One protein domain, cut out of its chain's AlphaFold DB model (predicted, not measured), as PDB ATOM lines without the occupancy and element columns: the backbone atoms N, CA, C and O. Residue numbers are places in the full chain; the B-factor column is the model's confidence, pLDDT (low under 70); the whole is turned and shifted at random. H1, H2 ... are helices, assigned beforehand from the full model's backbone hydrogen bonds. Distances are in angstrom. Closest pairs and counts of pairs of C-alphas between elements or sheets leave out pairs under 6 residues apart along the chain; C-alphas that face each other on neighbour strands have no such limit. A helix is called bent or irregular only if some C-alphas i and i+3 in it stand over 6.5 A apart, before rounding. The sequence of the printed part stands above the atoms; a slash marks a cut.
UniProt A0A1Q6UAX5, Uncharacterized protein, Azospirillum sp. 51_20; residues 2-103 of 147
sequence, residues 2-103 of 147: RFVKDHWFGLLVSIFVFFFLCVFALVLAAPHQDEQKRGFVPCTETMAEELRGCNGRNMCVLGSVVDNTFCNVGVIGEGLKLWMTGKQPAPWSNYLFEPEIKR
ATOM      1  N   ARG A   2      28.711 -11.148  28.280       74.94
ATOM      2  CA  ARG A   2      29.475 -10.832  27.049       74.94
ATOM      3  C   ARG A   2      29.485 -11.997  26.052       74.94
ATOM      4  O   ARG A   2      29.112 -11.816  24.908       74.94
ATOM      5  N   PHE A   3      29.736 -13.208  26.551       78.81
ATOM      6  CA  PHE A   3      29.758 -14.441  25.755       78.81
ATOM      7  C   PHE A   3      28.488 -14.670  24.920       78.81
ATOM      8  O   PHE A   3      28.577 -14.940  23.730       78.81
ATOM      9  N   VAL A   4      27.302 -14.498  25.518       80.38
ATOM     10  CA  VAL A   4      26.027 -14.632  24.789       80.38
ATOM     11  C   VAL A   4      25.904 -13.566  23.706       80.38
ATOM     12  O   VAL A   4      25.431 -13.872  22.628       80.38
ATOM     13  N   LYS A   5      26.362 -12.335  23.950       83.50
ATOM     14  CA  LYS A   5      26.304 -11.248  22.965       83.50
ATOM     15  C   LYS A   5      27.264 -11.474  21.792       83.50
ATOM     16  O   LYS A   5      26.912 -11.149  20.664       83.50
ATOM     17  N   ASP A   6      28.427 -12.062  22.052       89.06
ATOM     18  CA  ASP A   6      29.465 -12.291  21.043       89.06
ATOM     19  C   ASP A   6      29.225 -13.591  20.246       89.06
ATOM     20  O   ASP A   6      29.565 -13.672  19.068       89.06
ATOM     21  N   HIS A   7      28.570 -14.592  20.850       88.50
ATOM     22  CA  HIS A   7      28.338 -15.917  20.256       88.50
ATOM     23  C   HIS A   7      26.858 -16.294  20.100       88.50
ATOM     24  O   HIS A   7      26.547 -17.472  19.927       88.50
ATOM     25  N   TRP A   8      25.931 -15.330  20.136       90.81
ATOM     26  CA  TRP A   8      24.489 -15.607  20.048       90.81
ATOM     27  C   TRP A   8      24.121 -16.433  18.807       90.81
ATOM     28  O   TRP A   8      23.314 -17.354  18.902       90.81
ATOM     29  N   PHE A   9      24.754 -16.151  17.663       92.75
ATOM     30  CA  PHE A   9      24.536 -16.892  16.423       92.75
ATOM     31  C   PHE A   9      25.034 -18.339  16.527       92.75
ATOM     32  O   PHE A   9      24.323 -19.263  16.148       92.75
ATOM     33  N   GLY A  10      26.223 -18.552  17.101       92.56
ATOM     34  CA  GLY A  10      26.771 -19.894  17.314       92.56
ATOM     35  C   GLY A  10      25.922 -20.722  18.279       92.56
ATOM     36  O   GLY A  10      25.665 -21.894  18.020       92.56
ATOM     37  N   LEU A  11      25.414 -20.098  19.346       91.44
ATOM     38  CA  LEU A  11      24.461 -20.727  20.262       91.44
ATOM     39  C   LEU A  11      23.159 -21.101  19.552       91.44
ATOM     40  O   LEU A  11      22.685 -22.221  19.718       91.44
ATOM     41  N   LEU A  12      22.609 -20.203  18.732       92.62
ATOM     42  CA  LEU A  12      21.400 -20.471  17.957       92.62
ATOM     43  C   LEU A  12      21.606 -21.668  17.021       92.62
ATOM     44  O   LEU A  12      20.826 -22.613  17.066       92.62
ATOM     45  N   VAL A  13      22.679 -21.677  16.228       94.25
ATOM     46  CA  VAL A  13      22.977 -22.790  15.309       94.25
ATOM     47  C   VAL A  13      23.189 -24.097  16.075       94.25
ATOM     48  O   VAL A  13      22.642 -25.125  15.686       94.25
ATOM     49  N   SER A  14      23.920 -24.066  17.193       93.88
ATOM     50  CA  SER A  14      24.125 -25.245  18.041       93.88
ATOM     51  C   SER A  14      22.808 -25.818  18.561       93.88
ATOM     52  O   SER A  14      22.662 -27.036  18.618       93.88
ATOM     53  N   ILE A  15      21.855 -24.960  18.929       93.75
ATOM     54  CA  ILE A  15      20.523 -25.380  19.367       93.75
ATOM     55  C   ILE A  15      19.784 -26.074  18.217       93.75
ATOM     56  O   ILE A  15      19.246 -27.159  18.415       93.75
ATOM     57  N   PHE A  16      19.797 -25.505  17.008       92.81
ATOM     58  CA  PHE A  16      19.168 -26.129  15.836       92.81
ATOM     59  C   PHE A  16      19.775 -27.496  15.499       92.81
ATOM     60  O   PHE A  16      19.034 -28.451  15.274       92.81
ATOM     61  N   VAL A  17      21.105 -27.609  15.505       94.31
ATOM     62  CA  VAL A  17      21.796 -28.885  15.261       94.31
ATOM     63  C   VAL A  17      21.443 -29.909  16.338       94.31
ATOM     64  O   VAL A  17      21.155 -31.057  16.019       94.31
ATOM     65  N   PHE A  18      21.408 -29.498  17.607       94.94
ATOM     66  CA  PHE A  18      20.999 -30.374  18.700       94.94
ATOM     67  C   PHE A  18      19.563 -30.886  18.515       94.94
ATOM     68  O   PHE A  18      19.329 -32.086  18.610       94.94
ATOM     69  N   PHE A  19      18.614 -30.007  18.175       91.75
ATOM     70  CA  PHE A  19      17.239 -30.420  17.884       91.75
ATOM     71  C   PHE A  19      17.160 -31.402  16.716       91.75
ATOM     72  O   PHE A  19      16.446 -32.398  16.813       91.75
ATOM     73  N   PHE A  20      17.913 -31.158  15.643       90.88
ATOM     74  CA  PHE A  20      17.985 -32.075  14.510       90.88
ATOM     75  C   PHE A  20      18.486 -33.464  14.931       90.88
ATOM     76  O   PHE A  20      17.867 -34.469  14.586       90.88
ATOM     77  N   LEU A  21      19.554 -33.531  15.734       93.69
ATOM     78  CA  LEU A  21      20.077 -34.795  16.261       93.69
ATOM     79  C   LEU A  21      19.068 -35.516  17.164       93.69
ATOM     80  O   LEU A  21      18.954 -36.736  17.088       93.69
ATOM     81  N   CYS A  22      18.308 -34.783  17.982       92.06
ATOM     82  CA  CYS A  22      17.245 -35.368  18.799       92.06
ATOM     83  C   CYS A  22      16.140 -35.987  17.938       92.06
ATOM     84  O   CYS A  22      15.734 -37.116  18.197       92.06
ATOM     85  N   VAL A  23      15.670 -35.280  16.905       90.12
ATOM     86  CA  VAL A  23      14.663 -35.818  15.973       90.12
ATOM     87  C   VAL A  23      15.204 -37.061  15.274       90.12
ATOM     88  O   VAL A  23      14.520 -38.078  15.227       90.12
ATOM     89  N   PHE A  24      16.448 -37.012  14.796       90.62
ATOM     90  CA  PHE A  24      17.100 -38.157  14.170       90.62
ATOM     91  C   PHE A  24      17.161 -39.373  15.107       90.62
ATOM     92  O   PHE A  24      16.778 -40.473  14.715       90.62
ATOM     93  N   ALA A  25      17.564 -39.178  16.366       92.56
ATOM     94  CA  ALA A  25      17.598 -40.247  17.361       92.56
ATOM     95  C   ALA A  25      16.201 -40.821  17.665       92.56
ATOM     96  O   ALA A  25      16.065 -42.032  17.820       92.56
ATOM     97  N   LEU A  26      15.163 -39.979  17.722       91.50
ATOM     98  CA  LEU A  26      13.782 -40.429  17.927       91.50
ATOM     99  C   LEU A  26      13.269 -41.273  16.761       91.50
ATOM    100  O   LEU A  26      12.627 -42.292  16.998       91.50
ATOM    101  N   VAL A  27      13.567 -40.870  15.524       88.81
ATOM    102  CA  VAL A  27      13.181 -41.633  14.329       88.81
ATOM    103  C   VAL A  27      13.861 -43.001  14.321       88.81
ATOM    104  O   VAL A  27      13.197 -43.984  14.024       88.81
ATOM    105  N   LEU A  28      15.142 -43.086  14.704       87.75
ATOM    106  CA  LEU A  28      15.866 -44.362  14.800       87.75
ATOM    107  C   LEU A  28      15.350 -45.284  15.913       87.75
ATOM    108  O   LEU A  28      15.425 -46.501  15.786       87.75
ATOM    109  N   ALA A  29      14.896 -44.714  17.029       88.56
ATOM    110  CA  ALA A  29      14.396 -45.483  18.167       88.56
ATOM    111  C   ALA A  29      12.945 -45.956  17.988       88.56
ATOM    112  O   ALA A  29      12.477 -46.808  18.743       88.56
ATOM    113  N   ALA A  30      12.213 -45.374  17.039       87.69
ATOM    114  CA  ALA A  30      10.814 -45.684  16.810       87.69
ATOM    115  C   ALA A  30      10.623 -47.049  16.127       87.69
ATOM    116  O   ALA A  30      11.471 -47.487  15.344       87.69
ATOM    117  N   PRO A  31       9.490 -47.729  16.374       81.44
ATOM    118  CA  PRO A  31       9.165 -48.953  15.658       81.44
ATOM    119  C   PRO A  31       8.938 -48.661  14.168       81.44
ATOM    120  O   PRO A  31       8.108 -47.831  13.800       81.44
ATOM    121  N   HIS A  32       9.655 -49.380  13.303       76.31
ATOM    122  CA  HIS A  32       9.505 -49.286  11.844       76.31
ATOM    123  C   HIS A  32       8.553 -50.338  11.253       76.31
ATOM    124  O   HIS A  32       8.208 -50.256  10.078       76.31
ATOM    125  N   GLN A  33       8.147 -51.329  12.050       67.56
ATOM    126  CA  GLN A  33       7.307 -52.455  11.637       67.56
ATOM    127  C   GLN A  33       5.981 -52.386  12.403       67.56
ATOM    128  O   GLN A  33       5.837 -52.994  13.461       67.56
ATOM    129  N   ASP A  34       5.037 -51.586  11.907       73.25
ATOM    130  CA  ASP A  34       3.699 -51.434  12.492       73.25
ATOM    131  C   ASP A  34       2.639 -51.535  11.388       73.25
ATOM    132  O   ASP A  34       2.583 -50.692  10.490       73.25
ATOM    133  N   GLU A  35       1.779 -52.557  11.459       71.31
ATOM    134  CA  GLU A  35       0.704 -52.781  10.474       71.31
ATOM    135  C   GLU A  35      -0.307 -51.622  10.439       71.31
ATOM    136  O   GLU A  35      -0.943 -51.372   9.417       71.31
ATOM    137  N   GLN A  36      -0.444 -50.890  11.551       75.38
ATOM    138  CA  GLN A  36      -1.371 -49.765  11.678       75.38
ATOM    139  C   GLN A  36      -0.807 -48.443  11.132       75.38
ATOM    140  O   GLN A  36      -1.497 -47.424  11.201       75.38
ATOM    141  N   LYS A  37       0.415 -48.443  10.573       82.31
ATOM    142  CA  LYS A  37       1.081 -47.259  10.000       82.31
ATOM    143  C   LYS A  37       1.095 -46.062  10.962       82.31
ATOM    144  O   LYS A  37       0.865 -44.920  10.559       82.31
ATOM    145  N   ARG A  38       1.338 -46.311  12.252       83.56
ATOM    146  CA  ARG A  38       1.412 -45.262  13.280       83.56
ATOM    147  C   ARG A  38       2.810 -44.631  13.336       83.56
ATOM    148  O   ARG A  38       3.793 -45.178  12.836       83.56
ATOM    149  N   GLY A  39       2.910 -43.464  13.968       90.00
ATOM    150  CA  GLY A  39       4.185 -42.780  14.189       90.00
ATOM    151  C   GLY A  39       4.851 -42.281  12.904       90.00
ATOM    152  O   GLY A  39       4.226 -41.592  12.104       90.00
ATOM    153  N   PHE A  40       6.140 -42.593  12.731       92.56
ATOM    154  CA  PHE A  40       6.966 -42.117  11.608       92.56
ATOM    155  C   PHE A  40       6.894 -42.998  10.350       92.56
ATOM    156  O   PHE A  40       7.434 -42.633   9.301       92.56
ATOM    157  N   VAL A  41       6.236 -44.159  10.440       89.19
ATOM    158  CA  VAL A  41       6.070 -45.113   9.333       89.19
ATOM    159  C   VAL A  41       5.490 -44.464   8.065       89.19
ATOM    160  O   VAL A  41       6.130 -44.596   7.022       89.19
ATOM    161  N   PRO A  42       4.370 -43.707   8.103       90.62
ATOM    162  CA  PRO A  42       3.787 -43.135   6.889       90.62
ATOM    163  C   PRO A  42       4.709 -42.106   6.220       90.62
ATOM    164  O   PRO A  42       4.831 -42.108   5.001       90.62
ATOM    165  N   CYS A  43       5.424 -41.281   6.997       91.62
ATOM    166  CA  CYS A  43       6.410 -40.338   6.457       91.62
ATOM    167  C   CYS A  43       7.524 -41.072   5.692       91.62
ATOM    168  O   CYS A  43       7.900 -40.689   4.582       91.62
ATOM    169  N   THR A  44       8.007 -42.177   6.268       89.44
ATOM    170  CA  THR A  44       9.072 -42.996   5.680       89.44
ATOM    171  C   THR A  44       8.595 -43.736   4.426       89.44
ATOM    172  O   THR A  44       9.338 -43.817   3.448       89.44
ATOM    173  N   GLU A  45       7.359 -44.245   4.427       89.56
ATOM    174  CA  GLU A  45       6.742 -44.919   3.279       89.56
ATOM    175  C   GLU A  45       6.582 -43.953   2.097       89.56
ATOM    176  O   GLU A  45       7.078 -44.240   1.007       89.56
ATOM    177  N   THR A  46       6.003 -42.769   2.329       91.56
ATOM    178  CA  THR A  46       5.861 -41.731   1.298       91.56
ATOM    179  C   THR A  46       7.218 -41.297   0.746       91.56
ATOM    180  O   THR A  46       7.397 -41.237  -0.469       91.56
ATOM    181  N   MET A  47       8.219 -41.082   1.607       92.50
ATOM    182  CA  MET A  47       9.573 -40.762   1.149       92.50
ATOM    183  C   MET A  47      10.144 -41.870   0.254       92.50
ATOM    184  O   MET A  47      10.740 -41.587  -0.785       92.50
ATOM    185  N   ALA A  48       9.973 -43.141   0.630       90.69
ATOM    186  CA  ALA A  48      10.469 -44.267  -0.154       90.69
ATOM    187  C   ALA A  48       9.767 -44.388  -1.519       90.69
ATOM    188  O   ALA A  48      10.391 -44.804  -2.498       90.69
ATOM    189  N   GLU A  49       8.483 -44.044  -1.611       91.38
ATOM    190  CA  GLU A  49       7.749 -43.972  -2.879       91.38
ATOM    191  C   GLU A  49       8.271 -42.841  -3.775       91.38
ATOM    192  O   GLU A  49       8.592 -43.075  -4.944       91.38
ATOM    193  N   GLU A  50       8.444 -41.639  -3.227       90.81
ATOM    194  CA  GLU A  50       8.955 -40.490  -3.980       90.81
ATOM    195  C   GLU A  50      10.388 -40.705  -4.478       90.81
ATOM    196  O   GLU A  50      10.703 -40.416  -5.637       90.81
ATOM    197  N   LEU A  51      11.254 -41.290  -3.644       92.44
ATOM    198  CA  LEU A  51      12.639 -41.589  -4.006       92.44
ATOM    199  C   LEU A  51      12.735 -42.548  -5.198       92.44
ATOM    200  O   LEU A  51      13.614 -42.371  -6.047       92.44
ATOM    201  N   ARG A  52      11.815 -43.517  -5.314       90.25
ATOM    202  CA  ARG A  52      11.726 -44.390  -6.498       90.25
ATOM    203  C   ARG A  52      11.374 -43.592  -7.755       90.25
ATOM    204  O   ARG A  52      11.932 -43.853  -8.818       90.25
ATOM    205  N   GLY A  53      10.508 -42.587  -7.629       90.62
ATOM    206  CA  GLY A  53      10.141 -41.678  -8.718       90.62
ATOM    207  C   GLY A  53      11.250 -40.700  -9.134       90.62
ATOM    208  O   GLY A  53      11.254 -40.213 -10.265       90.62
ATOM    209  N   CYS A  54      12.223 -40.430  -8.261       90.38
ATOM    210  CA  CYS A  54      13.271 -39.442  -8.518       90.38
ATOM    211  C   CYS A  54      14.337 -39.875  -9.537       90.38
ATOM    212  O   CYS A  54      15.053 -39.007 -10.049       90.38
ATOM    213  N   ASN A  55      14.474 -41.176  -9.832       87.44
ATOM    214  CA  ASN A  55      15.471 -41.734 -10.762       87.44
ATOM    215  C   ASN A  55      16.894 -41.146 -10.572       87.44
ATOM    216  O   ASN A  55      17.561 -40.755 -11.529       87.44
ATOM    217  N   GLY A  56      17.324 -40.972  -9.317       81.62
ATOM    218  CA  GLY A  56      18.649 -40.435  -8.974       81.62
ATOM    219  C   GLY A  56      18.845 -38.924  -9.171       81.62
ATOM    220  O   GLY A  56      19.963 -38.431  -9.039       81.62
ATOM    221  N   ARG A  57      17.798 -38.140  -9.467       92.50
ATOM    222  CA  ARG A  57      17.911 -36.672  -9.569       92.50
ATOM    223  C   ARG A  57      18.150 -36.050  -8.189       92.50
ATOM    224  O   ARG A  57      17.218 -35.951  -7.397       92.50
ATOM    225  N   ASN A  58      19.356 -35.531  -7.951       92.25
ATOM    226  CA  ASN A  58      19.780 -34.961  -6.659       92.25
ATOM    227  C   ASN A  58      18.777 -33.975  -6.034       92.25
ATOM    228  O   ASN A  58      18.493 -34.075  -4.849       92.25
ATOM    229  N   MET A  59      18.205 -33.050  -6.813       92.25
ATOM    230  CA  MET A  59      17.233 -32.077  -6.282       92.25
ATOM    231  C   MET A  59      15.894 -32.711  -5.891       92.25
ATOM    232  O   MET A  59      15.249 -32.230  -4.969       92.25
ATOM    233  N   CYS A  60      15.487 -33.782  -6.575       93.38
ATOM    234  CA  CYS A  60      14.283 -34.534  -6.226       93.38
ATOM    235  C   CYS A  60      14.515 -35.315  -4.929       93.38
ATOM    236  O   CYS A  60      13.748 -35.174  -3.988       93.38
ATOM    237  N   VAL A  61      15.646 -36.026  -4.841       93.56
ATOM    238  CA  VAL A  61      16.052 -36.766  -3.636       93.56
ATOM    239  C   VAL A  61      16.157 -35.840  -2.423       93.56
ATOM    240  O   VAL A  61      15.620 -36.148  -1.364       93.56
ATOM    241  N   LEU A  62      16.813 -34.684  -2.577       93.44
ATOM    242  CA  LEU A  62      16.913 -33.680  -1.516       93.44
ATOM    243  C   LEU A  62      15.538 -33.135  -1.112       93.44
ATOM    244  O   LEU A  62      15.305 -32.955   0.078       93.44
ATOM    245  N   GLY A  63      14.642 -32.905  -2.079       93.56
ATOM    246  CA  GLY A  63      13.257 -32.503  -1.823       93.56
ATOM    247  C   GLY A  63      12.533 -33.510  -0.930       93.56
ATOM    248  O   GLY A  63      12.135 -33.157   0.174       93.56
ATOM    249  N   SER A  64      12.504 -34.782  -1.334       92.75
ATOM    250  CA  SER A  64      11.845 -35.849  -0.570       92.75
ATOM    251  C   SER A  64      12.416 -36.031   0.840       92.75
ATOM    252  O   SER A  64      11.676 -36.290   1.785       92.75
ATOM    253  N   VAL A  65      13.730 -35.861   1.029       91.94
ATOM    254  CA  VAL A  65      14.350 -35.927   2.368       91.94
ATOM    255  C   VAL A  65      13.918 -34.746   3.245       91.94
ATOM    256  O   VAL A  65      13.664 -34.920   4.441       91.94
ATOM    257  N   VAL A  66      13.835 -33.544   2.672       93.38
ATOM    258  CA  VAL A  66      13.353 -32.350   3.379       93.38
ATOM    259  C   VAL A  66      11.883 -32.519   3.759       93.38
ATOM    260  O   VAL A  66      11.534 -32.303   4.920       93.38
ATOM    261  N   ASP A  67      11.049 -32.983   2.831       94.38
ATOM    262  CA  ASP A  67       9.621 -33.205   3.061       94.38
ATOM    263  C   ASP A  67       9.384 -34.278   4.134       94.38
ATOM    264  O   ASP A  67       8.619 -34.060   5.078       94.38
ATOM    265  N   ASN A  68      10.142 -35.381   4.097       94.19
ATOM    266  CA  ASN A  68      10.134 -36.392   5.154       94.19
ATOM    267  C   ASN A  68      10.538 -35.816   6.520       94.19
ATOM    268  O   ASN A  68       9.919 -36.114   7.542       94.19
ATOM    269  N   THR A  69      11.560 -34.956   6.556       92.75
ATOM    270  CA  THR A  69      12.005 -34.311   7.800       92.75
ATOM    271  C   THR A  69      10.886 -33.459   8.402       92.75
ATOM    272  O   THR A  69      10.633 -33.540   9.605       92.75
ATOM    273  N   PHE A  70      10.172 -32.686   7.580       94.38
ATOM    274  CA  PHE A  70       9.022 -31.905   8.040       94.38
ATOM    275  C   PHE A  70       7.849 -32.781   8.487       94.38
ATOM    276  O   PHE A  70       7.224 -32.473   9.504       94.38
ATOM    277  N   CYS A  71       7.589 -33.889   7.791       94.94
ATOM    278  CA  CYS A  71       6.588 -34.871   8.201       94.94
ATOM    279  C   CYS A  71       6.899 -35.442   9.598       94.94
ATOM    280  O   CYS A  71       6.043 -35.404  10.484       94.94
ATOM    281  N   ASN A  72       8.150 -35.851   9.850       94.00
ATOM    282  CA  ASN A  72       8.589 -36.363  11.154       94.00
ATOM    283  C   ASN A  72       8.421 -35.331  12.281       94.00
ATOM    284  O   ASN A  72       7.945 -35.654  13.370       94.00
ATOM    285  N   VAL A  73       8.756 -34.063  12.025       94.12
ATOM    286  CA  VAL A  73       8.513 -32.979  12.993       94.12
ATOM    287  C   VAL A  73       7.012 -32.810  13.266       94.12
ATOM    288  O   VAL A  73       6.623 -32.581  14.413       94.12
ATOM    289  N   GLY A  74       6.166 -32.976  12.245       94.94
ATOM    290  CA  GLY A  74       4.708 -32.980  12.373       94.94
ATOM    291  C   GLY A  74       4.197 -34.052  13.337       94.94
ATOM    292  O   GLY A  74       3.435 -33.730  14.249       94.94
ATOM    293  N   VAL A  75       4.687 -35.288  13.209       94.75
ATOM    294  CA  VAL A  75       4.341 -36.419  14.094       94.75
ATOM    295  C   VAL A  75       4.698 -36.128  15.560       94.75
ATOM    296  O   VAL A  75       3.900 -36.388  16.468       94.75
ATOM    297  N   ILE A  76       5.873 -35.537  15.805       94.81
ATOM    298  CA  ILE A  76       6.311 -35.139  17.155       94.81
ATOM    299  C   ILE A  76       5.406 -34.034  17.714       94.81
ATOM    300  O   ILE A  76       4.970 -34.099  18.867       94.81
ATOM    301  N   GLY A  77       5.099 -33.023  16.896       94.88
ATOM    302  CA  GLY A  77       4.210 -31.923  17.270       94.88
ATOM    303  C   GLY A  77       2.790 -32.391  17.588       94.88
ATOM    304  O   GLY A  77       2.177 -31.915  18.548       94.88
ATOM    305  N   GLU A  78       2.274 -33.359  16.831       95.06
ATOM    306  CA  GLU A  78       0.983 -33.984  17.101       95.06
ATOM    307  C   GLU A  78       0.990 -34.750  18.427       95.06
ATOM    308  O   GLU A  78       0.081 -34.559  19.234       95.06
ATOM    309  N   GLY A  79       2.044 -35.521  18.711       94.38
ATOM    310  CA  GLY A  79       2.198 -36.218  19.992       94.38
ATOM    311  C   GLY A  79       2.182 -35.266  21.191       94.38
ATOM    312  O   GLY A  79       1.443 -35.474  22.158       94.38
ATOM    313  N   LEU A  80       2.906 -34.145  21.093       95.38
ATOM    314  CA  LEU A  80       2.881 -33.078  22.100       95.38
ATOM    315  C   LEU A  80       1.481 -32.477  22.273       95.38
ATOM    316  O   LEU A  80       1.024 -32.273  23.398       95.38
ATOM    317  N   LYS A  81       0.775 -32.205  21.170       96.38
ATOM    318  CA  LYS A  81      -0.593 -31.671  21.196       96.38
ATOM    319  C   LYS A  81      -1.576 -32.654  21.839       96.38
ATOM    320  O   LYS A  81      -2.417 -32.242  22.641       96.38
ATOM    321  N   LEU A  82      -1.490 -33.938  21.504       96.25
ATOM    322  CA  LEU A  82      -2.351 -34.982  22.064       96.25
ATOM    323  C   LEU A  82      -2.114 -35.157  23.565       96.25
ATOM    324  O   LEU A  82      -3.074 -35.275  24.328       96.25
ATOM    325  N   TRP A  83      -0.861 -35.073  24.002       96.69
ATOM    326  CA  TRP A  83      -0.515 -35.084  25.419       96.69
ATOM    327  C   TRP A  83      -1.054 -33.858  26.166       96.69
ATOM    328  O   TRP A  83      -1.757 -34.008  27.163       96.69
ATOM    329  N   MET A  84      -0.835 -32.643  25.647       96.81
ATOM    330  CA  MET A  84      -1.352 -31.412  26.268       96.81
ATOM    331  C   MET A  84      -2.885 -31.366  26.346       96.81
ATOM    332  O   MET A  84      -3.440 -30.720  27.229       96.81
ATOM    333  N   THR A  85      -3.577 -32.044  25.428       97.00
ATOM    334  CA  THR A  85      -5.047 -32.146  25.427       97.00
ATOM    335  C   THR A  85      -5.576 -33.324  26.249       97.00
ATOM    336  O   THR A  85      -6.786 -33.539  26.283       97.00
ATOM    337  N   GLY A  86      -4.698 -34.086  26.912       95.44
ATOM    338  CA  GLY A  86      -5.059 -35.230  27.752       95.44
ATOM    339  C   GLY A  86      -5.531 -36.465  26.980       95.44
ATOM    340  O   GLY A  86      -6.039 -37.403  27.585       95.44
ATOM    341  N   LYS A  87      -5.377 -36.483  25.649       94.81
ATOM    342  CA  LYS A  87      -5.749 -37.617  24.785       94.81
ATOM    343  C   LYS A  87      -4.682 -38.710  24.744       94.81
ATOM    344  O   LYS A  87      -4.962 -39.808  24.276       94.81
ATOM    345  N   GLN A  88      -3.472 -38.404  25.204       93.62
ATOM    346  CA  GLN A  88      -2.320 -39.297  25.185       93.62
ATOM    347  C   GLN A  88      -1.570 -39.217  26.526       93.62
ATOM    348  O   GLN A  88      -1.417 -38.114  27.055       93.62
ATOM    349  N   PRO A  89      -1.094 -40.343  27.091       94.12
ATOM    350  CA  PRO A  89      -0.482 -40.358  28.423       94.12
ATOM    351  C   PRO A  89       0.907 -39.700  28.476       94.12
ATOM    352  O   PRO A  89       1.261 -39.103  29.489       94.12
ATOM    353  N   ALA A  90       1.683 -39.771  27.392       94.50
ATOM    354  CA  ALA A  90       2.995 -39.135  27.267       94.50
ATOM    355  C   ALA A  90       3.144 -38.500  25.875       94.50
ATOM    356  O   ALA A  90       2.474 -38.940  24.947       94.50
ATOM    357  N   PRO A  91       4.024 -37.510  25.660       92.81
ATOM    358  CA  PRO A  91       4.120 -36.818  24.369       92.81
ATOM    359  C   PRO A  91       4.679 -37.667  23.216       92.81
ATOM    360  O   PRO A  91       4.626 -37.229  22.071       92.81
ATOM    361  N   TRP A  92       5.186 -38.868  23.501       93.31
ATOM    362  CA  TRP A  92       5.746 -39.798  22.514       93.31
ATOM    363  C   TRP A  92       4.918 -41.055  22.265       93.31
ATOM    364  O   TRP A  92       5.277 -41.838  21.397       93.31
ATOM    365  N   SER A  93       3.816 -41.285  22.979       92.12
ATOM    366  CA  SER A  93       3.073 -42.552  22.872       92.12
ATOM    367  C   SER A  93       2.503 -42.853  21.474       92.12
ATOM    368  O   SER A  93       2.135 -43.992  21.224       92.12
ATOM    369  N   ASN A  94       2.428 -41.875  20.567       89.94
ATOM    370  CA  ASN A  94       2.001 -42.065  19.174       89.94
ATOM    371  C   ASN A  94       3.129 -42.465  18.212       89.94
ATOM    372  O   ASN A  94       2.834 -42.833  17.079       89.94
ATOM    373  N   TYR A  95       4.397 -42.360  18.617       90.94
ATOM    374  CA  TYR A  95       5.546 -42.686  17.759       90.94
ATOM    375  C   TYR A  95       6.652 -43.492  18.448       90.94
ATOM    376  O   TYR A  95       7.534 -44.002  17.772       90.94
ATOM    377  N   LEU A  96       6.604 -43.637  19.771       91.00
ATOM    378  CA  LEU A  96       7.482 -44.490  20.562       91.00
ATOM    379  C   LEU A  96       6.598 -45.430  21.390       91.00
ATOM    380  O   LEU A  96       6.168 -45.101  22.499       91.00
ATOM    381  N   PHE A  97       6.275 -46.573  20.798       87.62
ATOM    382  CA  PHE A  97       5.368 -47.575  21.346       87.62
ATOM    383  C   PHE A  97       5.856 -48.979  20.983       87.62
ATOM    384  O   PHE A  97       6.718 -49.146  20.121       87.62
ATOM    385  N   GLU A  98       5.304 -49.986  21.650       82.81
ATOM    386  CA  GLU A  98       5.544 -51.379  21.290       82.81
ATOM    387  C   GLU A  98       4.570 -51.780  20.172       82.81
ATOM    388  O   GLU A  98       3.356 -51.634  20.354       82.81
ATOM    389  N   PRO A  99       5.063 -52.202  18.992       76.69
ATOM    390  CA  PRO A  99       4.200 -52.517  17.864       76.69
ATOM    391  C   PRO A  99       3.357 -53.760  18.152       76.69
ATOM    392  O   PRO A  99       3.819 -54.736  18.746       76.69
ATOM    393  N   GLU A 100       2.114 -53.740  17.677       70.12
ATOM    394  CA  GLU A 100       1.198 -54.878  17.754       70.12
ATOM    395  C   GLU A 100       1.571 -55.885  16.660       70.12
ATOM    396  O   GLU A 100       0.969 -55.929  15.591       70.12
ATOM    397  N   ILE A 101       2.618 -56.671  16.902       65.62
ATOM    398  CA  ILE A 101       3.025 -57.739  15.988       65.62
ATOM    399  C   ILE A 101       2.109 -58.936  16.245       65.62
ATOM    400  O   ILE A 101       2.155 -59.521  17.332       65.62
ATOM    401  N   LYS A 102       1.310 -59.338  15.251       58.31
ATOM    402  CA  LYS A 102       0.633 -60.643  15.254       58.31
ATOM    403  C   LYS A 102       1.690 -61.742  15.163       58.31
ATOM    404  O   LYS A 102       2.010 -62.225  14.083       58.31
ATOM    405  N   ARG A 103       2.286 -62.108  16.296       52.41
ATOM    406  CA  ARG A 103       3.086 -63.330  16.380       52.41
ATOM    407  C   ARG A 103       2.103 -64.498  16.422       52.41
ATOM    408  O   ARG A 103       1.216 -64.448  17.277       52.41
TER     409      ARG A 103
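Overview. This is residues 2 to 103 of the 147 residues of an uncharacterized protein of Azospirillum sp. 51_20 (UniProt A0A1Q6UAX5). Two helices, H2 and H3, fold back on each other as a hairpin, and the long helix H1 stands about perpendicular to them, reaching H3 only near its own last residues, so that residues 4 to 10 and 12 to 19 of H1 stick out. After H3 a tail, residues 85 to 103, folds back and runs out to the far end from Arg 2. The printed part has 102 residues with three named helices, in the order H1, H2, H3, and no named strand; its class is all helix. The whole is loose, with a radius of gyration of the C-alphas of 16.9 A, and flat, spanning 59 by 43 by 22 A.

Along the chain. H1, residues 2 to 29, begins with C-alpha 2 at (29.475, -10.832, 27.049) and measures 38.8 A. It is irregular, C-alphas 6 and 9 being 8.2 A apart, with a kink of 68 degrees near residue 9. H2, residues 41 to 53, measures 18.8 A. H3, residues 58 to 84, measures 39.3 A and ends with C-alpha 84 at (-1.352, -31.412, 26.268).

Arrangement. H1 and H3 only just touch, with 3 pairs of C-alphas within 8 A, the closest being those of Val 23 and Val 73 at 7.4 A. H1 touches with residues 23 to 27 alone and H3 with residues 72 to 73 alone. Their lines are about perpendicular, at 89 degrees. H1 and H2 are apart. H2 and H3 form a helical hairpin and touch, H3 with residues 60 to 72 alone; their closest C-alphas, Cys 43 and Asn 68, are 5.6 A apart. They run opposite ways at a shallow tilt of 12 degrees. In H2 and H3 every O i to N i+4 pair is within hydrogen-bond range; in H1, 22 of 24 are.

Size, cuts and confidence. The C-alphas farthest apart, Arg 2 and Arg 103, are 59.7 A apart. The printed part has no cut. The link from H1 to H2 is long and that from H2 to H3 tight. The mean pLDDT of the printed part is 89.1; residue 33 and residues 101 to 103 are under 70.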